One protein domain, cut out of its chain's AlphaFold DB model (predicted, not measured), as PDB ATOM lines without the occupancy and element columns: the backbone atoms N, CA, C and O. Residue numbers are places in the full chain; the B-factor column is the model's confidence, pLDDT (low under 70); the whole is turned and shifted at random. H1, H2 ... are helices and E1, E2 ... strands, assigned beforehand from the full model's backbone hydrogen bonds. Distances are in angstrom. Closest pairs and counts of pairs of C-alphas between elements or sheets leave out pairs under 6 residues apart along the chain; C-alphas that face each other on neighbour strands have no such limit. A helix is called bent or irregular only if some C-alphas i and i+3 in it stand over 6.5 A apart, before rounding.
ATOM      1  N   ALA A 112     -40.262  37.000 -40.778       92.69
ATOM      2  CA  ALA A 112     -39.532  37.371 -39.574       92.69
ATOM      3  C   ALA A 112     -40.296  38.440 -38.777       92.69
ATOM      4  O   ALA A 112     -40.942  39.315 -39.364       92.69
ATOM      5  N   THR A 113     -40.186  38.404 -37.451       91.75
ATOM      6  CA  THR A 113     -40.758  39.439 -36.580       91.75
ATOM      7  C   THR A 113     -39.988  40.759 -36.684       91.75
ATOM      8  O   THR A 113     -38.876  40.830 -37.223       91.75
ATOM      9  N   GLN A 114     -40.548  41.841 -36.135       88.81
ATOM     10  CA  GLN A 114     -39.812  43.107 -36.033       88.81
ATOM     11  C   GLN A 114     -38.608  42.973 -35.092       88.81
ATOM     12  O   GLN A 114     -37.537  43.530 -35.363       88.81
ATOM     13  N   ARG A 115     -38.750  42.173 -34.028       87.88
ATOM     14  CA  ARG A 115     -37.660  41.813 -33.114       87.88
ATOM     15  C   ARG A 115     -36.549  41.049 -33.842       87.88
ATOM     16  O   ARG A 115     -35.377  41.394 -33.689       87.88
ATOM     17  N   ASP A 116     -36.887  40.088 -34.701       91.75
ATOM     18  CA  ASP A 116     -35.916  39.351 -35.526       91.75
ATOM     19  C   ASP A 116     -35.129  40.263 -36.460       91.75
ATOM     20  O   ASP A 116     -33.910  40.130 -36.563       91.75
ATOM     21  N   LEU A 117     -35.792  41.219 -37.118       90.06
ATOM     22  CA  LEU A 117     -35.115  42.162 -38.009       90.06
ATOM     23  C   LEU A 117     -34.078  43.005 -37.250       90.06
ATOM     24  O   LEU A 117     -32.956  43.201 -37.733       90.06
ATOM     25  N   ARG A 118     -34.431  43.506 -36.059       88.31
ATOM     26  CA  ARG A 118     -33.507  44.267 -35.197       88.31
ATOM     27  C   ARG A 118     -32.319  43.401 -34.773       88.31
ATOM     28  O   ARG A 118     -31.169  43.814 -34.959       88.31
ATOM     29  N   ARG A 119     -32.588  42.179 -34.306       90.62
ATOM     30  CA  ARG A 119     -31.563  41.198 -33.919       90.62
ATOM     31  C   ARG A 119     -30.636  40.845 -35.074       90.62
ATOM     32  O   ARG A 119     -29.419  40.892 -34.917       90.62
ATOM     33  N   PHE A 120     -31.184  40.582 -36.259       90.94
ATOM     34  CA  PHE A 120     -30.420  40.291 -37.471       90.94
ATOM     35  C   PHE A 120     -29.466  41.435 -37.834       90.94
ATOM     36  O   PHE A 120     -28.295  41.199 -38.144       90.94
ATOM     37  N   ARG A 121     -29.932  42.688 -37.748       90.06
ATOM     38  CA  ARG A 121     -29.085  43.870 -37.970       90.06
ATOM     39  C   ARG A 121     -27.952  43.942 -36.942       90.06
ATOM     40  O   ARG A 121     -26.805  44.143 -37.343       90.06
ATOM     41  N   SER A 122     -28.242  43.725 -35.658       89.44
ATOM     42  CA  SER A 122     -27.233  43.693 -34.586       89.44
ATOM     43  C   SER A 122     -26.185  42.594 -34.811       89.44
ATOM     44  O   SER A 122     -24.979  42.862 -34.813       89.44
ATOM     45  N   LEU A 123     -26.635  41.377 -35.130       91.19
ATOM     46  CA  LEU A 123     -25.782  40.237 -35.457       91.19
ATOM     47  C   LEU A 123     -24.870  40.545 -36.652       91.19
ATOM     48  O   LEU A 123     -23.659  40.355 -36.570       91.19
ATOM     49  N   LYS A 124     -25.417  41.096 -37.742       90.00
ATOM     50  CA  LYS A 124     -24.651  41.469 -38.944       90.00
ATOM     51  C   LYS A 124     -23.550  42.488 -38.631       90.00
ATOM     52  O   LYS A 124     -22.435  42.360 -39.137       90.00
ATOM     53  N   VAL A 125     -23.831  43.470 -37.768       87.69
ATOM     54  CA  VAL A 125     -22.824  44.426 -37.276       87.69
ATOM     55  C   VAL A 125     -21.746  43.714 -36.458       87.69
ATOM     56  O   VAL A 125     -20.559  43.969 -36.667       87.69
ATOM     57  N   GLY A 126     -22.141  42.830 -35.539       88.38
ATOM     58  CA  GLY A 126     -21.220  42.058 -34.705       88.38
ATOM     59  C   GLY A 126     -20.275  41.187 -35.534       88.38
ATOM     60  O   GLY A 126     -19.057  41.277 -35.382       88.38
ATOM     61  N   LEU A 127     -20.816  40.427 -36.488       90.12
ATOM     62  CA  LEU A 127     -20.037  39.567 -37.383       90.12
ATOM     63  C   LEU A 127     -19.088  40.373 -38.275       90.12
ATOM     64  O   LEU A 127     -17.938  39.976 -38.450       90.12
ATOM     65  N   ALA A 128     -19.511  41.538 -38.777       88.19
ATOM     66  CA  ALA A 128     -18.631  42.419 -39.545       88.19
ATOM     67  C   ALA A 128     -17.423  42.902 -38.717       88.19
ATOM     68  O   ALA A 128     -16.316  43.001 -39.248       88.19
ATOM     69  N   ARG A 129     -17.604  43.162 -37.412       86.56
ATOM     70  CA  ARG A 129     -16.498  43.519 -36.504       86.56
ATOM     71  C   ARG A 129     -15.547  42.343 -36.279       86.56
ATOM     72  O   ARG A 129     -14.336  42.545 -36.314       86.56
ATOM     73  N   ILE A 130     -16.077  41.135 -36.090       86.44
ATOM     74  CA  ILE A 130     -15.278  39.909 -35.918       86.44
ATOM     75  C   ILE A 130     -14.454  39.629 -37.183       86.44
ATOM     76  O   ILE A 130     -13.242  39.443 -37.097       86.44
ATOM     77  N   ALA A 131     -15.085  39.705 -38.358       86.25
ATOM     78  CA  ALA A 131     -14.432  39.508 -39.652       86.25
ATOM     79  C   ALA A 131     -13.366  40.579 -39.956       86.25
ATOM     80  O   ALA A 131     -12.338  40.296 -40.574       86.25
ATOM     81  N   ALA A 132     -13.587  41.827 -39.528       84.31
ATOM     82  CA  ALA A 132     -12.589  42.887 -39.650       84.31
ATOM     83  C   ALA A 132     -11.383  42.646 -38.729       84.31
ATOM     84  O   ALA A 132     -10.249  42.893 -39.132       84.31
ATOM     85  N   ALA A 133     -11.616  42.129 -37.520       80.50
ATOM     86  CA  ALA A 133     -10.574  41.843 -36.537       80.50
ATOM     87  C   ALA A 133      -9.667  40.666 -36.918       80.50
ATOM     88  O   ALA A 133      -8.539  40.579 -36.439       80.50
ATOM     89  N   SER A 134     -10.147  39.752 -37.763       71.38
ATOM     90  CA  SER A 134      -9.365  38.617 -38.259       71.38
ATOM     91  C   SER A 134      -8.445  38.950 -39.436       71.38
ATOM     92  O   SER A 134      -7.628  38.110 -39.806       71.38
ATOM     93  N   LYS A 135      -8.546  40.145 -40.038       70.81
ATOM     94  CA  LYS A 135      -7.628  40.552 -41.111       70.81
ATOM     95  C   LYS A 135      -6.280  40.985 -40.511       70.81
ATOM     96  O   LYS A 135      -6.267  41.899 -39.686       70.81
ATOM     97  N   LEU A 169     -37.287  44.523 -47.595       83.94
ATOM     98  CA  LEU A 169     -37.457  43.934 -46.263       83.94
ATOM     99  C   LEU A 169     -38.928  43.653 -45.946       83.94
ATOM    100  O   LEU A 169     -39.216  42.620 -45.345       83.94
ATOM    101  N   ASP A 170     -39.858  44.474 -46.439       83.88
ATOM    102  CA  ASP A 170     -41.313  44.277 -46.275       83.88
ATOM    103  C   ASP A 170     -41.816  42.925 -46.828       83.88
ATOM    104  O   ASP A 170     -42.852  42.376 -46.423       83.88
ATOM    105  N   LYS A 171     -41.059  42.338 -47.762       86.38
ATOM    106  CA  LYS A 171     -41.344  41.009 -48.319       86.38
ATOM    107  C   LYS A 171     -41.049  39.880 -47.330       86.38
ATOM    108  O   LYS A 171     -41.730  38.861 -47.381       86.38
ATOM    109  N   VAL A 172     -40.080  40.067 -46.435       90.31
ATOM    110  CA  VAL A 172     -39.538  39.021 -45.547       90.31
ATOM    111  C   VAL A 172     -39.932  39.243 -44.088       90.31
ATOM    112  O   VAL A 172     -39.976  38.293 -43.314       90.31
ATOM    113  N   VAL A 173     -40.238  40.483 -43.711       92.75
ATOM    114  CA  VAL A 173     -40.565  40.875 -42.339       92.75
ATOM    115  C   VAL A 173     -42.061  41.143 -42.232       92.75
ATOM    116  O   VAL A 173     -42.683  41.685 -43.150       92.75
ATOM    117  N   GLN A 174     -42.669  40.720 -41.128       91.44
ATOM    118  CA  GLN A 174     -44.067  41.019 -40.852       91.44
ATOM    119  C   GLN A 174     -44.251  42.521 -40.594       91.44
ATOM    120  O   GLN A 174     -43.375  43.147 -39.995       91.44
ATOM    121  N   PRO A 175     -45.369  43.131 -41.018       89.06
ATOM    122  CA  PRO A 175     -45.646  44.516 -40.660       89.06
ATOM    123  C   PRO A 175     -45.773  44.648 -39.138       89.06
ATOM    124  O   PRO A 175     -46.249  43.729 -38.471       89.06
ATOM    125  N   ALA A 176     -45.371  45.800 -38.597       85.94
ATOM    126  CA  ALA A 176     -45.600  46.110 -37.189       85.94
ATOM    127  C   ALA A 176     -47.098  46.006 -36.867       85.94
ATOM    128  O   ALA A 176     -47.948  46.463 -37.645       85.94
ATOM    129  N   THR A 177     -47.425  45.401 -35.729       86.31
ATOM    130  CA  THR A 177     -48.824  45.251 -35.326       86.31
ATOM    131  C   THR A 177     -49.405  46.611 -34.945       86.31
ATOM    132  O   THR A 177     -48.712  47.509 -34.463       86.31
ATOM    133  N   TRP A 178     -50.713  46.788 -35.141       84.06
ATOM    134  CA  TRP A 178     -51.384  48.025 -34.730       84.06
ATOM    135  C   TRP A 178     -51.238  48.291 -33.236       84.06
ATOM    136  O   TRP A 178     -51.115  49.447 -32.839       84.06
ATOM    137  N   THR A 179     -51.223  47.238 -32.423       83.50
ATOM    138  CA  THR A 179     -51.037  47.340 -30.977       83.50
ATOM    139  C   THR A 179     -49.640  47.851 -30.639       83.50
ATOM    140  O   THR A 179     -49.527  48.801 -29.866       83.50
ATOM    141  N   GLU A 180     -48.592  47.328 -31.290       85.12
ATOM    142  CA  GLU A 180     -47.223  47.839 -31.148       85.12
ATOM    143  C   GLU A 180     -47.140  49.323 -31.543       85.12
ATOM    144  O   GLU A 180     -46.592  50.139 -30.799       85.12
ATOM    145  N   LEU A 181     -47.730  49.704 -32.682       86.94
ATOM    146  CA  LEU A 181     -47.718  51.089 -33.167       86.94
ATOM    147  C   LEU A 181     -48.494  52.039 -32.249       86.94
ATOM    148  O   LEU A 181     -48.022  53.139 -31.951       86.94
ATOM    149  N   ALA A 182     -49.677  51.629 -31.789       87.12
ATOM    150  CA  ALA A 182     -50.517  52.422 -30.902       87.12
ATOM    151  C   ALA A 182     -49.858  52.596 -29.531       87.12
ATOM    152  O   ALA A 182     -49.764  53.723 -29.042       87.12
ATOM    153  N   TYR A 183     -49.345  51.510 -28.946       82.81
ATOM    154  CA  TYR A 183     -48.629  51.546 -27.676       82.81
ATOM    155  C   TYR A 183     -47.341  52.365 -27.790       82.81
ATOM    156  O   TYR A 183     -47.104  53.262 -26.984       82.81
ATOM    157  N   GLY A 184     -46.535  52.137 -28.829       82.88
ATOM    158  CA  GLY A 184     -45.306  52.889 -29.080       82.88
ATOM    159  C   GLY A 184     -45.561  54.382 -29.302       82.88
ATOM    160  O   GLY A 184     -44.804  55.218 -28.804       82.88
ATOM    161  N   GLY A 185     -46.645  54.730 -30.000       86.19
ATOM    162  CA  GLY A 185     -47.097  56.107 -30.169       86.19
ATOM    163  C   GLY A 185     -47.551  56.729 -28.849       86.19
ATOM    164  O   GLY A 185     -47.069  57.798 -28.480       86.19
ATOM    165  N   PHE A 186     -48.430  56.052 -28.109       84.75
ATOM    166  CA  PHE A 186     -48.907  56.512 -26.805       84.75
ATOM    167  C   PHE A 186     -47.755  56.707 -25.817       84.75
ATOM    168  O   PHE A 186     -47.653  57.768 -25.208       84.75
ATOM    169  N   MET A 187     -46.841  55.742 -25.710       80.88
ATOM    170  CA  MET A 187     -45.676  55.844 -24.834       80.88
ATOM    171  C   MET A 187     -44.724  56.948 -25.275       80.88
ATOM    172  O   MET A 187     -44.150  57.620 -24.421       80.88
ATOM    173  N   TRP A 188     -44.577  57.201 -26.578       83.69
ATOM    174  CA  TRP A 188     -43.831  58.366 -27.049       83.69
ATOM    175  C   TRP A 188     -44.467  59.674 -26.565       83.69
ATOM    176  O   TRP A 188     -43.762  60.520 -26.019       83.69
ATOM    177  N   TRP A 189     -45.790  59.812 -26.691       84.44
ATOM    178  CA  TRP A 189     -46.522  60.981 -26.194       84.44
ATOM    179  C   TRP A 189     -46.452  61.117 -24.667       84.44
ATOM    180  O   TRP A 189     -46.226  62.214 -24.164       84.44
ATOM    181  N   ALA A 190     -46.623  60.019 -23.931       85.06
ATOM    182  CA  ALA A 190     -46.693  60.012 -22.473       85.06
ATOM    183  C   ALA A 190     -45.327  60.209 -21.799       85.06
ATOM    184  O   ALA A 190     -45.247  60.850 -20.756       85.06
ATOM    185  N   SER A 191     -44.253  59.684 -22.395       80.25
ATOM    186  CA  SER A 191     -42.895  59.716 -21.823       80.25
ATOM    187  C   SER A 191     -41.934  60.662 -22.548       80.25
ATOM    188  O   SER A 191     -40.730  60.614 -22.307       80.25
ATOM    189  N   ALA A 192     -42.421  61.466 -23.502       82.75
ATOM    190  CA  ALA A 192     -41.581  62.222 -24.441       82.75
ATOM    191  C   ALA A 192     -40.523  61.349 -25.165       82.75
ATOM    192  O   ALA A 192     -39.471  61.830 -25.593       82.75
ATOM    193  N   GLY A 193     -40.803  60.048 -25.302       75.12
ATOM    194  CA  GLY A 193     -39.936  59.059 -25.940       75.12
ATOM    195  C   GLY A 193     -38.816  58.481 -25.069       75.12
ATOM    196  O   GLY A 193     -38.051  57.666 -25.582       75.12
ATOM    197  N   GLU A 194     -38.701  58.850 -23.791       78.25
ATOM    198  CA  GLU A 194     -37.669  58.314 -22.889       78.25
ATOM    199  C   GLU A 194     -37.857  56.816 -22.642       78.25
ATOM    200  O   GLU A 194     -36.933  56.031 -22.854       78.25
ATOM    201  N   GLN A 195     -39.079  56.401 -22.297       73.44
ATOM    202  CA  GLN A 195     -39.369  55.007 -21.962       73.44
ATOM    203  C   GLN A 195     -39.118  54.074 -23.154       73.44
ATOM    204  O   GLN A 195     -38.546  52.999 -23.011       73.44
ATOM    205  N   ARG A 196     -39.511  54.508 -24.360       72.75
ATOM    206  CA  ARG A 196     -39.302  53.741 -25.594       72.75
ATOM    207  C   ARG A 196     -37.814  53.540 -25.885       72.75
ATOM    208  O   ARG A 196     -37.413  52.439 -26.243       72.75
ATOM    209  N   ARG A 197     -37.000  54.584 -25.696       72.25
ATOM    210  CA  ARG A 197     -35.543  54.496 -25.861       72.25
ATOM    211  C   ARG A 197     -34.896  53.589 -24.820       72.25
ATOM    212  O   ARG A 197     -33.910  52.954 -25.157       72.25
ATOM    213  N   GLY A 198     -35.436  53.538 -23.600       77.44
ATOM    214  CA  GLY A 198     -34.992  52.616 -22.552       77.44
ATOM    215  C   GLY A 198     -35.153  51.157 -22.973       77.44
ATOM    216  O   GLY A 198     -34.155  50.459 -23.099       77.44
ATOM    217  N   TYR A 199     -36.377  50.731 -23.307       77.38
ATOM    218  CA  TYR A 199     -36.630  49.350 -23.743       77.38
ATOM    219  C   TYR A 199     -35.832  48.971 -24.997       77.38
ATOM    220  O   TYR A 199     -35.173  47.938 -25.017       77.38
ATOM    221  N   GLU A 200     -35.822  49.832 -26.023       80.12
ATOM    222  CA  GLU A 200     -35.032  49.591 -27.241       80.12
ATOM    223  C   GLU A 200     -33.523  49.496 -26.940       80.12
ATOM    224  O   GLU A 200     -32.799  48.765 -27.618       80.12
ATOM    225  N   HIS A 201     -33.033  50.224 -25.931       83.44
ATOM    226  CA  HIS A 201     -31.641  50.157 -25.498       83.44
ATOM    227  C   HIS A 201     -31.335  48.860 -24.748       83.44
ATOM    228  O   HIS A 201     -30.350  48.206 -25.084       83.44
ATOM    229  N   ASP A 202     -32.168  48.476 -23.783       85.81
ATOM    230  CA  ASP A 202     -31.992  47.252 -22.998       85.81
ATOM    231  C   ASP A 202     -32.050  46.012 -23.902       85.81
ATOM    232  O   ASP A 202     -31.184  45.139 -23.822       85.81
ATOM    233  N   GLU A 203     -32.985  45.995 -24.856       84.94
ATOM    234  CA  GLU A 203     -33.055  45.002 -25.930       84.94
ATOM    235  C   GLU A 203     -31.757  44.945 -26.748       84.94
ATOM    236  O   GLU A 203     -31.194  43.871 -26.964       84.94
ATOM    237  N   ALA A 204     -31.251  46.098 -27.201       86.06
ATOM    238  CA  ALA A 204     -30.029  46.156 -27.998       86.06
ATOM    239  C   ALA A 204     -28.792  45.707 -27.202       86.06
ATOM    240  O   ALA A 204     -27.882  45.096 -27.770       86.06
ATOM    241  N   VAL A 205     -28.748  45.999 -25.898       88.19
ATOM    242  CA  VAL A 205     -27.699  45.534 -24.981       88.19
ATOM    243  C   VAL A 205     -27.772  44.018 -24.818       88.19
ATOM    244  O   VAL A 205     -26.737  43.354 -24.927       88.19
ATOM    245  N   HIS A 206     -28.969  43.464 -24.619       87.75
ATOM    246  CA  HIS A 206     -29.179  42.021 -24.547       87.75
ATOM    247  C   HIS A 206     -28.729  41.334 -25.846       87.75
ATOM    248  O   HIS A 206     -27.872  40.449 -25.804       87.75
ATOM    249  N   ASP A 207     -29.167  41.823 -27.010       88.50
ATOM    250  CA  ASP A 207     -28.796  41.272 -28.320       88.50
ATOM    251  C   ASP A 207     -27.280  41.350 -28.575       88.50
ATOM    252  O   ASP A 207     -26.670  40.423 -29.115       88.50
ATOM    253  N   ALA A 208     -26.639  42.450 -28.166       87.44
ATOM    254  CA  ALA A 208     -25.190  42.601 -28.262       87.44
ATOM    255  C   ALA A 208     -24.445  41.617 -27.345       87.44
ATOM    256  O   ALA A 208     -23.367  41.134 -27.707       87.44
ATOM    257  N   SER A 209     -25.013  41.285 -26.182       89.12
ATOM    258  CA  SER A 209     -24.426  40.338 -25.228       89.12
ATOM    259  C   SER A 209     -24.350  38.905 -25.773       89.12
ATOM    260  O   SER A 209     -23.434  38.158 -25.408       89.12
ATOM    261  N   LEU A 210     -25.245  38.542 -26.704       89.81
ATOM    262  CA  LEU A 210     -25.256  37.232 -27.358       89.81
ATOM    263  C   LEU A 210     -23.980  36.998 -28.184       89.81
ATOM    264  O   LEU A 210     -23.468  35.881 -28.209       89.81
ATOM    265  N   ILE A 211     -23.399  38.048 -28.780       89.75
ATOM    266  CA  ILE A 211     -22.184  37.964 -29.618       89.75
ATOM    267  C   ILE A 211     -20.913  38.543 -28.962       89.75
ATOM    268  O   ILE A 211     -19.813  38.364 -29.485       89.75
ATOM    269  N   ALA A 212     -21.032  39.216 -27.810       80.62
ATOM    270  CA  ALA A 212     -19.958  40.015 -27.206       80.62
ATOM    271  C   ALA A 212     -18.635  39.261 -26.968       80.62
ATOM    272  O   ALA A 212     -17.571  39.830 -27.201       80.62
ATOM    273  N   ASP A 213     -18.684  37.985 -26.573       77.12
ATOM    274  CA  ASP A 213     -17.480  37.207 -26.221       77.12
ATOM    275  C   ASP A 213     -16.582  36.875 -27.431       77.12
ATOM    276  O   ASP A 213     -15.441  36.450 -27.264       77.12
ATOM    277  N   TRP A 214     -17.083  37.075 -28.655       76.12
ATOM    278  CA  TRP A 214     -16.339  36.849 -29.900       76.12
ATOM    279  C   TRP A 214     -15.727  38.125 -30.472       76.12
ATOM    280  O   TRP A 214     -14.845  38.061 -31.336       76.12
ATOM    281  N   ALA A 215     -16.181  39.289 -30.004       65.00
ATOM    282  CA  ALA A 215     -15.578  40.549 -30.389       65.00
ATOM    283  C   ALA A 215     -14.147  40.613 -29.821       65.00
ATOM    284  O   ALA A 215     -13.917  40.221 -28.677       65.00
ATOM    285  N   PRO A 216     -13.159  41.100 -30.591       61.34
ATOM    286  CA  PRO A 216     -11.814  41.290 -30.063       61.34
ATOM    287  C   PRO A 216     -11.872  42.191 -28.824       61.34
ATOM    288  O   PRO A 216     -12.535  43.232 -28.844       61.34
ATOM    289  N   GLU A 250     -12.866  33.293 -41.241       81.38
ATOM    290  CA  GLU A 250     -14.119  32.629 -41.598       81.38
ATOM    291  C   GLU A 250     -14.601  31.665 -40.501       81.38
ATOM    292  O   GLU A 250     -15.717  31.813 -40.008       81.38
ATOM    293  N   ALA A 251     -13.730  30.787 -39.995       85.06
ATOM    294  CA  ALA A 251     -14.072  29.859 -38.914       85.06
ATOM    295  C   ALA A 251     -14.486  30.586 -37.617       85.06
ATOM    296  O   ALA A 251     -15.343  30.110 -36.873       85.06
ATOM    297  N   ARG A 252     -13.911  31.766 -37.332       85.31
ATOM    298  CA  ARG A 252     -14.325  32.586 -36.173       85.31
ATOM    299  C   ARG A 252     -15.729  33.160 -36.349       85.31
ATOM    300  O   ARG A 252     -16.470  33.238 -35.374       85.31
ATOM    301  N   VAL A 253     -16.083  33.564 -37.568       89.19
ATOM    302  CA  VAL A 253     -17.426  34.063 -37.902       89.19
ATOM    303  C   VAL A 253     -18.449  32.932 -37.793       89.19
ATOM    304  O   VAL A 253     -19.481  33.121 -37.156       89.19
ATOM    305  N   GLU A 254     -18.147  31.751 -38.333       89.19
ATOM    306  CA  GLU A 254     -19.014  30.567 -38.240       89.19
ATOM    307  C   GLU A 254     -19.286  30.167 -36.785       89.19
ATOM    308  O   GLU A 254     -20.439  30.006 -36.382       89.19
ATOM    309  N   LEU A 255     -18.238  30.079 -35.960       88.38
ATOM    310  CA  LEU A 255     -18.385  29.754 -34.540       88.38
ATOM    311  C   LEU A 255     -19.167  30.827 -33.770       88.38
ATOM    312  O   LEU A 255     -19.958  30.486 -32.891       88.38
ATOM    313  N   ALA A 256     -18.991  32.107 -34.114       91.56
ATOM    314  CA  ALA A 256     -19.769  33.191 -33.521       91.56
ATOM    315  C   ALA A 256     -21.263  33.083 -33.866       91.56
ATOM    316  O   ALA A 256     -22.101  33.323 -32.997       91.56
ATOM    317  N   ILE A 257     -21.605  32.676 -35.096       92.06
ATOM    318  CA  ILE A 257     -22.993  32.412 -35.503       92.06
ATOM    319  C   ILE A 257     -23.573  31.258 -34.679       92.06
ATOM    320  O   ILE A 257     -24.645  31.405 -34.097       92.06
ATOM    321  N   VAL A 258     -22.859  30.131 -34.583       91.12
ATOM    322  CA  VAL A 258     -23.317  28.973 -33.798       91.12
ATOM    323  C   VAL A 258     -23.535  29.350 -32.334       91.12
ATOM    324  O   VAL A 258     -24.598  29.082 -31.776       91.12
ATOM    325  N   ALA A 259     -22.567  30.036 -31.724       91.31
ATOM    326  CA  ALA A 259     -22.662  30.473 -30.338       91.31
ATOM    327  C   ALA A 259     -23.833  31.436 -30.104       91.31
ATOM    328  O   ALA A 259     -24.499  31.330 -29.077       91.31
ATOM    329  N   PHE A 260     -24.099  32.351 -31.041       93.12
ATOM    330  CA  PHE A 260     -25.220  33.286 -30.953       93.12
ATOM    331  C   PHE A 260     -26.564  32.550 -30.845       93.12
ATOM    332  O   PHE A 260     -27.319  32.786 -29.906       93.12
ATOM    333  N   PHE A 261     -26.842  31.615 -31.759       92.69
ATOM    334  CA  PHE A 261     -28.110  30.873 -31.759       92.69
ATOM    335  C   PHE A 261     -28.225  29.890 -30.592       92.69
ATOM    336  O   PHE A 261     -29.309  29.721 -30.035       92.69
ATOM    337  N   HIS A 262     -27.120  29.269 -30.173       91.62
ATOM    338  CA  HIS A 262     -27.117  28.404 -28.990       91.62
ATOM    339  C   HIS A 262     -27.379  29.186 -27.702       91.62
ATOM    340  O   HIS A 262     -28.092  28.688 -26.836       91.62
ATOM    341  N   ARG A 263     -26.873  30.417 -27.574       92.12
ATOM    342  CA  ARG A 263     -27.198  31.294 -26.434       92.12
ATOM    343  C   ARG A 263     -28.662  31.687 -26.436       92.12
ATOM    344  O   ARG A 263     -29.316  31.505 -25.424       92.12
ATOM    345  N   LEU A 264     -29.189  32.094 -27.588       92.25
ATOM    346  CA  LEU A 264     -30.609  32.404 -27.714       92.25
ATOM    347  C   LEU A 264     -31.491  31.203 -27.328       92.25
ATOM    348  O   LEU A 264     -32.445  31.345 -26.574       92.25
ATOM    349  N   THR A 265     -31.140  30.004 -27.797       92.69
ATOM    350  CA  THR A 265     -31.853  28.762 -27.445       92.69
ATOM    351  C   THR A 265     -31.743  28.448 -25.952       92.69
ATOM    352  O   THR A 265     -32.711  28.002 -25.343       92.69
ATOM    353  N   THR A 266     -30.570  28.696 -25.361       92.69
ATOM    354  CA  THR A 266     -30.333  28.545 -23.921       92.69
ATOM    355  C   THR A 266     -31.228  29.487 -23.128       92.69
ATOM    356  O   THR A 266     -31.907  29.027 -22.216       92.69
ATOM    357  N   ASP A 267     -31.280  30.767 -23.497       93.25
ATOM    358  CA  ASP A 267     -32.095  31.770 -22.814       93.25
ATOM    359  C   ASP A 267     -33.582  31.383 -22.875       93.25
ATOM    360  O   ASP A 267     -34.238  31.327 -21.837       93.25
ATOM    361  N   ILE A 268     -34.083  30.990 -24.056       94.50
ATOM    362  CA  ILE A 268     -35.465  30.514 -24.234       94.50
ATOM    363  C   ILE A 268     -35.776  29.334 -23.306       94.50
ATOM    364  O   ILE A 268     -36.742  29.383 -22.549       94.50
ATOM    365  N   LEU A 269     -34.968  28.271 -23.348       94.19
ATOM    366  CA  LEU A 269     -35.245  27.064 -22.565       94.19
ATOM    367  C   LEU A 269     -35.082  27.289 -21.059       94.19
ATOM    368  O   LEU A 269     -35.867  26.742 -20.293       94.19
ATOM    369  N   THR A 270     -34.120  28.112 -20.637       94.50
ATOM    370  CA  THR A 270     -33.929  28.453 -19.216       94.50
ATOM    371  C   THR A 270     -35.146  29.190 -18.673       94.50
ATOM    372  O   THR A 270     -35.692  28.802 -17.650       94.50
ATOM    373  N   ILE A 271     -35.630  30.207 -19.393       95.38
ATOM    374  CA  ILE A 271     -36.769  31.016 -18.944       95.38
ATOM    375  C   ILE A 271     -38.056  30.187 -18.902       95.38
ATOM    376  O   ILE A 271     -38.851  30.329 -17.974       95.38
ATOM    377  N   VAL A 272     -38.268  29.303 -19.884       94.50
ATOM    378  CA  VAL A 272     -39.416  28.385 -19.861       94.50
ATOM    379  C   VAL A 272     -39.294  27.386 -18.706       94.50
ATOM    380  O   VAL A 272     -40.293  27.145 -18.033       94.50
ATOM    381  N   SER A 273     -38.097  26.854 -18.436       93.56
ATOM    382  CA  SER A 273     -37.845  25.970 -17.288       93.56
ATOM    383  C   SER A 273     -38.170  26.668 -15.970       93.56
ATOM    384  O   SER A 273     -38.967  26.152 -15.193       93.56
ATOM    385  N   ASP A 274     -37.643  27.876 -15.758       93.56
ATOM    386  CA  ASP A 274     -37.891  28.668 -14.549       93.56
ATOM    387  C   ASP A 274     -39.396  28.945 -14.359       93.56
ATOM    388  O   ASP A 274     -39.920  28.873 -13.245       93.56
ATOM    389  N   ALA A 275     -40.121  29.232 -15.448       92.62
ATOM    390  CA  ALA A 275     -41.566  29.454 -15.410       92.62
ATOM    391  C   ALA A 275     -42.361  28.176 -15.084       92.62
ATOM    392  O   ALA A 275     -43.392  28.243 -14.407       92.62
ATOM    393  N   VAL A 276     -41.897  27.018 -15.560       91.88
ATOM    394  CA  VAL A 276     -42.472  25.707 -15.231       91.88
ATOM    395  C   VAL A 276     -42.225  25.370 -13.762       91.88
ATOM    396  O   VAL A 276     -43.180  25.053 -13.054       91.88
ATOM    397  N   ASP A 277     -40.995  25.529 -13.278       90.62
ATOM    398  CA  ASP A 277     -40.625  25.266 -11.884       90.62
ATOM    399  C   ASP A 277     -41.403  26.174 -10.918       90.62
ATOM    400  O   ASP A 277     -41.917  25.718  -9.894       90.62
ATOM    401  N   ALA A 278     -41.584  27.451 -11.270       89.50
ATOM    402  CA  ALA A 278     -42.393  28.388 -10.492       89.50
ATOM    403  C   ALA A 278     -43.878  27.982 -10.419       89.50
ATOM    404  O   ALA A 278     -44.533  28.207  -9.399       89.50
ATOM    405  N   ALA A 279     -44.420  27.377 -11.479       87.44
ATOM    406  CA  ALA A 279     -45.793  26.876 -11.492       87.44
ATOM    407  C   ALA A 279     -45.961  25.584 -10.671       87.44
ATOM    408  O   ALA A 279     -47.045  25.337 -10.136       87.44
ATOM    409  N   GLU A 280     -44.904  24.775 -10.555       82.00
ATOM    410  CA  GLU A 280     -44.876  23.561  -9.732       82.00
ATOM    411  C   GLU A 280     -44.656  23.857  -8.244       82.00
ATOM    412  O   GLU A 280     -45.245  23.183  -7.402       82.00
ATOM    413  N   GLY A 281     -43.868  24.881  -7.908       66.06
ATOM    414  CA  GLY A 281     -43.548  25.259  -6.527       66.06
ATOM    415  C   GLY A 281     -44.648  26.013  -5.771       66.06
ATOM    416  O   GLY A 281     -44.468  26.316  -4.597       66.06
ATOM    417  N   GLN A 282     -45.787  26.332  -6.396       58.25
ATOM    418  CA  GLN A 282     -46.873  27.097  -5.760       58.25
ATOM    419  C   GLN A 282     -47.838  26.224  -4.927       58.25
ATOM    420  O   GLN A 282     -49.052  26.442  -4.945       58.25
ATOM    421  N   GLY A 306     -51.033  19.756 -14.268       66.50
ATOM    422  CA  GLY A 306     -50.567  20.864 -13.424       66.50
ATOM    423  C   GLY A 306     -50.937  22.220 -14.017       66.50
ATOM    424  O   GLY A 306     -51.309  22.321 -15.189       66.50
ATOM    425  N   ARG A 307     -50.854  23.260 -13.185       82.81
ATOM    426  CA  ARG A 307     -51.170  24.635 -13.583       82.81
ATOM    427  C   ARG A 307     -50.270  25.056 -14.755       82.81
ATOM    428  O   ARG A 307     -49.091  24.704 -14.749       82.81
ATOM    429  N   PRO A 308     -50.808  25.771 -15.759       88.19
ATOM    430  CA  PRO A 308     -49.998  26.223 -16.880       88.19
ATOM    431  C   PRO A 308     -48.919  27.198 -16.398       88.19
ATOM    432  O   PRO A 308     -49.183  28.033 -15.527       88.19
ATOM    433  N   ALA A 309     -47.722  27.096 -16.977       90.50
ATOM    434  CA  ALA A 309     -46.619  28.010 -16.705       90.50
ATOM    435  C   ALA A 309     -47.010  29.423 -17.153       90.50
ATOM    436  O   ALA A 309     -47.428  29.612 -18.295       90.50
ATOM    437  N   ARG A 310     -46.906  30.412 -16.261       92.44
ATOM    438  CA  ARG A 310     -47.213  31.807 -16.601       92.44
ATOM    439  C   ARG A 310     -45.982  32.470 -17.185       92.44
ATOM    440  O   ARG A 310     -44.949  32.532 -16.528       92.44
ATOM    441  N   ILE A 311     -46.116  32.979 -18.401       93.44
ATOM    442  CA  ILE A 311     -45.035  33.644 -19.120       93.44
ATOM    443  C   ILE A 311     -45.495  35.062 -19.418       93.44
ATOM    444  O   ILE A 311     -46.398  35.280 -20.227       93.44
ATOM    445  N   ASP A 312     -44.893  36.018 -18.717       91.50
ATOM    446  CA  ASP A 312     -45.232  37.430 -18.821       91.50
ATOM    447  C   ASP A 312     -44.439  38.152 -19.919       91.50
ATOM    448  O   ASP A 312     -43.517  37.608 -20.533       91.50
ATOM    449  N   SER A 313     -44.768  39.422 -20.160       88.81
ATOM    450  CA  SER A 313     -44.071  40.232 -21.160       88.81
ATOM    451  C   SER A 313     -42.570  40.386 -20.886       88.81
ATOM    452  O   SER A 313     -41.803  40.569 -21.826       88.81
ATOM    453  N   SER A 314     -42.141  40.317 -19.619       88.94
ATOM    454  CA  SER A 314     -40.724  40.429 -19.255       88.94
ATOM    455  C   SER A 314     -39.953  39.159 -19.616       88.94
ATOM    456  O   SER A 314     -38.835  39.240 -20.126       88.94
ATOM    457  N   ALA A 315     -40.581  37.990 -19.469       91.94
ATOM    458  CA  ALA A 315     -40.041  36.719 -19.922       91.94
ATOM    459  C   ALA A 315     -39.851  36.712 -21.446       91.94
ATOM    460  O   ALA A 315     -38.808  36.277 -21.922       91.94
ATOM    461  N   PHE A 316     -40.790  37.267 -22.222       91.44
ATOM    462  CA  PHE A 316     -40.614  37.434 -23.674       91.44
ATOM    463  C   PHE A 316     -39.419  38.326 -24.025       91.44
ATOM    464  O   PHE A 316     -38.630  37.965 -24.899       91.44
ATOM    465  N   GLU A 317     -39.251  39.453 -23.327       88.56
ATOM    466  CA  GLU A 317     -38.110  40.355 -23.524       88.56
ATOM    467  C   GLU A 317     -36.774  39.642 -23.229       88.56
ATOM    468  O   GLU A 317     -35.836  39.749 -24.023       88.56
ATOM    469  N   LEU A 318     -36.713  38.844 -22.154       90.44
ATOM    470  CA  LEU A 318     -35.537  38.052 -21.768       90.44
ATOM    471  C   LEU A 318     -35.259  36.862 -22.704       90.44
ATOM    472  O   LEU A 318     -34.100  36.530 -22.931       90.44
ATOM    473  N   MET A 319     -36.300  36.245 -23.276       91.75
ATOM    474  CA  MET A 319     -36.181  35.222 -24.328       91.75
ATOM    475  C   MET A 319     -35.788  35.833 -25.685       91.75
ATOM    476  O   MET A 319     -35.525  35.119 -26.657       91.75
ATOM    477  N   GLY A 320     -35.791  37.166 -25.780       89.12
ATOM    478  CA  GLY A 320     -35.557  37.906 -27.008       89.12
ATOM    479  C   GLY A 320     -36.697  37.793 -28.022       89.12
ATOM    480  O   GLY A 320     -36.456  38.048 -29.194       89.12
ATOM    481  N   LEU A 321     -37.906  37.412 -27.619       91.81
ATOM    482  CA  LEU A 321     -39.069  37.238 -28.495       91.81
ATOM    483  C   LEU A 321     -39.905  38.524 -28.607       91.81
ATOM    484  O   LEU A 321     -39.766  39.452 -27.809       91.81
ATOM    485  N   ASP A 322     -40.762  38.596 -29.623       90.06
ATOM    486  CA  ASP A 322     -41.678  39.713 -29.841       90.06
ATOM    487  C   ASP A 322     -42.993  39.486 -29.079       90.06
ATOM    488  O   ASP A 322     -43.806  38.636 -29.439       90.06
ATOM    489  N   VAL A 323     -43.223  40.279 -28.028       89.56
ATOM    490  CA  VAL A 323     -44.421  40.183 -27.169       89.56
ATOM    491  C   VAL A 323     -45.725  40.421 -27.944       89.56
ATOM    492  O   VAL A 323     -46.795  39.996 -27.511       89.56
ATOM    493  N   TRP A 324     -45.661  41.127 -29.075       87.25
ATOM    494  CA  TRP A 324     -46.830  41.448 -29.895       87.25
ATOM    495  C   TRP A 324     -47.067  40.435 -31.022       87.25
ATOM    496  O   TRP A 324     -48.025  40.590 -31.780       87.25
ATOM    497  N   SER A 325     -46.191  39.437 -31.167       88.88
ATOM    498  CA  SER A 325     -46.271  38.407 -32.202       88.88
ATOM    499  C   SER A 325     -47.078  37.208 -31.705       88.88
ATOM    500  O   SER A 325     -46.653  36.477 -30.810       88.88
ATOM    501  N   ASP A 326     -48.226  36.952 -32.340       88.19
ATOM    502  CA  ASP A 326     -49.025  35.749 -32.068       88.19
ATOM    503  C   ASP A 326     -48.227  34.465 -32.346       88.19
ATOM    504  O   ASP A 326     -48.357  33.477 -31.620       88.19
ATOM    505  N   ALA A 327     -47.366  34.499 -33.370       89.50
ATOM    506  CA  ALA A 327     -46.497  33.388 -33.739       89.50
ATOM    507  C   ALA A 327     -45.463  33.083 -32.645       89.50
ATOM    508  O   ALA A 327     -45.228  31.915 -32.343       89.50
ATOM    509  N   ASP A 328     -44.900  34.109 -31.999       92.19
ATOM    510  CA  ASP A 328     -43.939  33.934 -30.900       92.19
ATOM    511  C   ASP A 328     -44.648  33.411 -29.650       92.19
ATOM    512  O   ASP A 328     -44.140  32.528 -28.959       92.19
ATOM    513  N   GLY A 329     -45.868  33.891 -29.390       92.75
ATOM    514  CA  GLY A 329     -46.718  33.352 -28.334       92.75
ATOM    515  C   GLY A 329     -47.055  31.874 -28.547       92.75
ATOM    516  O   GLY A 329     -47.004  31.078 -27.611       92.75
ATOM    517  N   GLU A 330     -47.400  31.471 -29.773       93.06
ATOM    518  CA  GLU A 330     -47.630  30.063 -30.107       93.06
ATOM    519  C   GLU A 330     -46.348  29.230 -30.005       93.06
ATOM    520  O   GLU A 330     -46.379  28.128 -29.453       93.06
ATOM    521  N   PHE A 331     -45.222  29.766 -30.477       93.62
ATOM    522  CA  PHE A 331     -43.913  29.133 -30.365       93.62
ATOM    523  C   PHE A 331     -43.586  28.784 -28.910       93.62
ATOM    524  O   PHE A 331     -43.290  27.627 -28.621       93.62
ATOM    525  N   VAL A 332     -43.728  29.734 -27.982       95.06
ATOM    526  CA  VAL A 332     -43.459  29.506 -26.553       95.06
ATOM    527  C   VAL A 332     -44.378  28.433 -25.963       95.06
ATOM    528  O   VAL A 332     -43.904  27.549 -25.250       95.06
ATOM    529  N   ARG A 333     -45.677  28.451 -26.297       94.69
ATOM    530  CA  ARG A 333     -46.621  27.413 -25.837       94.69
ATOM    531  C   ARG A 333     -46.221  26.024 -26.323       94.69
ATOM    532  O   ARG A 333     -46.254  25.078 -25.543       94.69
ATOM    533  N   ARG A 334     -45.815  25.903 -27.591       93.19
ATOM    534  CA  ARG A 334     -45.335  24.635 -28.155       93.19
ATOM    535  C   ARG A 334     -44.014  24.197 -27.526       93.19
ATOM    536  O   ARG A 334     -43.837  23.009 -27.305       93.19
ATOM    537  N   VAL A 335     -43.101  25.120 -27.226       92.56
ATOM    538  CA  VAL A 335     -41.837  24.801 -26.539       92.56
ATOM    539  C   VAL A 335     -42.109  24.240 -25.144       92.56
ATOM    540  O   VAL A 335     -41.558  23.195 -24.808       92.56
ATOM    541  N   ALA A 336     -42.982  24.882 -24.364       92.88
ATOM    542  CA  ALA A 336     -43.373  24.398 -23.040       92.88
ATOM    543  C   ALA A 336     -44.020  23.001 -23.105       92.88
ATOM    544  O   ALA A 336     -43.652  22.104 -22.347       92.88
ATOM    545  N   ASP A 337     -44.925  22.784 -24.061       90.62
ATOM    546  CA  ASP A 337     -45.614  21.502 -24.225       90.62
ATOM    547  C   ASP A 337     -44.652  20.389 -24.667       90.62
ATOM    548  O   ASP A 337     -44.558  19.344 -24.029       90.62
ATOM    549  N   VAL A 338     -43.861  20.635 -25.714       88.00
ATOM    550  CA  VAL A 338     -42.979  19.625 -26.320       88.00
ATOM    551  C   VAL A 338     -41.800  19.268 -25.421       88.00
ATOM    552  O   VAL A 338     -41.437  18.094 -25.346       88.00
ATOM    553  N   TYR A 339     -41.163  20.256 -24.790       88.62
ATOM    554  CA  TYR A 339     -39.933  20.024 -24.030       88.62
ATOM    555  C   TYR A 339     -40.164  19.819 -22.541       88.62
ATOM    556  O   TYR A 339     -39.368  19.126 -21.921       88.62
ATOM    557  N   PHE A 340     -41.236  20.371 -21.974       90.00
ATOM    558  CA  PHE A 340     -41.505  20.278 -20.538       90.00
ATOM    559  C   PHE A 340     -42.783  19.494 -20.215       90.00
ATOM    560  O   PHE A 340     -43.038  19.214 -19.046       90.00
ATOM    561  N   GLY A 341     -43.590  19.113 -21.216       87.38
ATOM    562  CA  GLY A 341     -44.873  18.440 -20.991       87.38
ATOM    563  C   GLY A 341     -45.872  19.329 -20.247       87.38
ATOM    564  O   GLY A 341     -46.673  18.839 -19.446       87.38
ATOM    565  N   ARG A 342     -45.767  20.655 -20.428       87.00
ATOM    566  CA  ARG A 342     -46.540  21.660 -19.689       87.00
ATOM    567  C   ARG A 342     -47.204  22.652 -20.634       87.00
ATOM    568  O   ARG A 342     -46.567  23.228 -21.507       87.00
ATOM    569  N   GLY A 343     -48.483  22.934 -20.389       89.94
ATOM    570  CA  GLY A 343     -49.139  24.084 -21.008       89.94
ATOM    571  C   GLY A 343     -48.537  25.397 -20.498       89.94
ATOM    572  O   GLY A 343     -48.147  25.485 -19.334       89.94
ATOM    573  N   ALA A 344     -48.506  26.423 -21.347       91.94
ATOM    574  CA  ALA A 344     -48.106  27.773 -20.961       91.94
ATOM    575  C   ALA A 344     -49.239  28.775 -21.207       91.94
ATOM    576  O   ALA A 344     -49.882  28.759 -22.261       91.94
ATOM    577  N   ASP A 345     -49.459  29.653 -20.233       91.62
ATOM    578  CA  ASP A 345     -50.312  30.825 -20.365       91.62
ATOM    579  C   ASP A 345     -49.429  32.038 -20.658       91.62
ATOM    580  O   ASP A 345     -48.554  32.402 -19.870       91.62
ATOM    581  N   VAL A 346     -49.624  32.612 -21.841       90.44
ATOM    582  CA  VAL A 346     -48.804  33.706 -22.363       90.44
ATOM    583  C   VAL A 346     -49.564  35.000 -22.142       90.44
ATOM    584  O   VAL A 346     -50.577  35.249 -22.802       90.44
ATOM    585  N   GLU A 347     -49.057  35.828 -21.236       85.56
ATOM    586  CA  GLU A 347     -49.572  37.170 -21.021       85.56
ATOM    587  C   GLU A 347     -48.898  38.129 -22.009       85.56
ATOM    588  O   GLU A 347     -47.705  38.421 -21.919       85.56
ATOM    589  N   GLY A 348     -49.681  38.642 -22.960       74.38
ATOM    590  CA  GLY A 348     -49.239  39.732 -23.825       74.38
ATOM    591  C   GLY A 348     -48.973  41.018 -23.034       74.38
ATOM    592  O   GLY A 348     -49.340  41.158 -21.863       74.38
ATOM    593  N   LYS A 349     -48.360  42.008 -23.689       71.62
ATOM    594  CA  LYS A 349     -48.092  43.322 -23.089       71.62
ATOM    595  C   LYS A 349     -49.406  44.102 -22.965       71.62
ATOM    596  O   LYS A 349     -49.793  44.846 -23.860       71.62
ATOM    597  N   GLY A 350     -50.115  43.892 -21.859       63.62
ATOM    598  CA  GLY A 350     -51.333  44.631 -21.538       63.62
ATOM    599  C   GLY A 350     -51.042  46.119 -21.329       63.62
ATOM    600  O   GLY A 350     -49.996  46.496 -20.799       63.62
ATOM    601  N   ILE A 351     -51.973  46.982 -21.730       60.91
ATOM    602  CA  ILE A 351     -51.871  48.423 -21.480       60.91
ATOM    603  C   ILE A 351     -52.489  48.699 -20.112       60.91
ATOM    604  O   ILE A 351     -53.698  48.551 -19.937       60.91
ATOM    605  N   GLU A 352     -51.685  49.114 -19.137       56.84
ATOM    606  CA  GLU A 352     -52.211  49.578 -17.853       56.84
ATOM    607  C   GLU A 352     -52.531  51.077 -17.931       56.84
ATOM    608  O   GLU A 352     -51.641  51.925 -17.991       56.84
ATOM    609  N   VAL A 353     -53.822  51.415 -17.944       56.84
ATOM    610  CA  VAL A 353     -54.293  52.805 -17.917       56.84
ATOM    611  C   VAL A 353     -55.020  53.042 -16.600       56.84
ATOM    612  O   VAL A 353     -56.086  52.480 -16.360       56.84
ATOM    613  N   CYS A 354     -54.452  53.894 -15.741       59.34
ATOM    614  CA  CYS A 354     -55.047  54.286 -14.456       59.34
ATOM    615  C   CYS A 354     -55.392  53.097 -13.528       59.34
ATOM    616  O   CYS A 354     -56.436  53.116 -12.875       59.34
ATOM    617  N   GLY A 355     -54.543  52.064 -13.477       54.84
ATOM    618  CA  GLY A 355     -54.750  50.870 -12.644       54.84
ATOM    619  C   GLY A 355     -55.681  49.813 -13.250       54.84
ATOM    620  O   GLY A 355     -56.016  48.839 -12.582       54.84
ATOM    621  N   MET A 356     -56.123  49.991 -14.501       44.12
ATOM    622  CA  MET A 356     -56.860  48.974 -15.254       44.12
ATOM    623  C   MET A 356     -55.970  48.399 -16.352       44.12
ATOM    624  O   MET A 356     -55.504  49.137 -17.221       44.12
ATOM    625  N   ARG A 357     -55.762  47.079 -16.324       51.50
ATOM    626  CA  ARG A 357     -55.070  46.339 -17.382       51.50
ATOM    627  C   ARG A 357     -56.048  46.076 -18.531       51.50
ATOM    628  O   ARG A 357     -57.068  45.419 -18.334       51.50
ATOM    629  N   VAL A 358     -55.744  46.603 -19.712       56.81
ATOM    630  CA  VAL A 358     -56.427  46.279 -20.969       56.81
ATOM    631  C   VAL A 358     -55.572  45.241 -21.687       56.81
ATOM    632  O   VAL A 358     -54.454  45.560 -22.096       56.81
ATOM    633  N   CYS A 359     -56.074  44.008 -21.755       48.50
ATOM    634  CA  CYS A 359     -55.456  42.901 -22.486       48.50
ATOM    635  C   CYS A 359     -55.873  42.908 -23.956       48.50
ATOM    636  O   CYS A 359     -57.055  43.238 -24.226       48.50
TER     637      CYS A 359
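This is residues 112 to 135, 169 to 216, 250 to 282 and 306 to 359 of the 359 residues of the protein "DUF4484 domain-containing protein" of Candidatus Bathyarchaeota archaeon (UniProt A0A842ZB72). Two long helices, H4 and H1, meet near one end as a V, with H3 packed on both; toward its other end H4 packs on E1 of a two-strand strip, E1 and E2, and H6 packs on E2. Short H5 lies nearest the middle, H2 turns off from the start of H3, and the small hairpin E3 and E4 lies far out. The printed part has 159 residues, mostly helix by class, in the order H1 H2 H3 H4 E1 H5 H6 E2 E3 E4; E1 and E2 are parallel, E3 and E4 antiparallel. It is compact, with a radius of gyration of the C-alphas of 17.5 A and spans of 56 by 42 by 29 A.

Start at E1, residues 309 to 311, and E2, residues 344 to 346, parallel neighbours at 23 degrees; N 311 and O 345 are 2.9 A apart, within hydrogen-bond range. With H5, residues 313 to 318, and H6, residues 326 to 340, they make a strand-helix-strand unit, two parallel strands joined through helices, with a right-handed crossover. The closest C-alphas of H6 and E2 are Arg 333 and Ala 344, 5.1 A. Look next at the hub, H4, residues 250 to 280, touching four helices; its Val 276 and Ala 309 of E1 have the closest C-alphas, 5.0 A. Its residues 272 to 276 alone touch H6, about perpendicular at 75 degrees, closest at C-alphas 272 and 336, 6.5 A. Its residues 267 to 271 alone touch H5, closest at C-alphas 271 and 315, 6.6 A. H1, residues 114 to 133, touches H4 with residues 127 to 131 alone, at a steep tilt of 39 degrees, opposite ways; C-alphas 127 and 253 are closest, 6.1 A. H3, residues 194 to 214, is irregular, C-alphas 210 and 213 being 7.9 A apart; it touches H4 at C-alphas 210 and 260, 5.3 A, and H1 at 119 and 207, 6.2 A, the closest pairs. H2, residues 178 to 191, touches H3, closest at C-alphas 188 and 196, 6.6 A. E3, residues 351 to 353, and E4, residues 356 to 358, form a hairpin, with N 358 and O 351 2.8 A apart. Every O i to N i+4 pair is within hydrogen-bond range in H1, H2, H4, H5 and H6; in H3, 14 of 17.

Find C-alpha 114 at (-39.812, 43.107, -36.033), where H1 begins its 29.3 A. H2 spans 19.4 A, H3 31.1 A and H6 20.7 A. H4 runs 45.2 A from C-alpha 250 at (-14.119, 32.629, -41.598). E4 ends at C-alpha 358, (-56.427, 46.279, -20.969).

The C-alphas of Lys 135 and Met 356 are farthest apart, 56.2 A. Three cuts leave gaps between C-alphas: 135 to 169, 30.5 A; 216 to 250, 14.6 A; 282 to 306, 10.5 A. Of the links printed whole, none is long. Confidence is under 70 at residues 215 to 216, 281 to 282, 306 and 350 to 359.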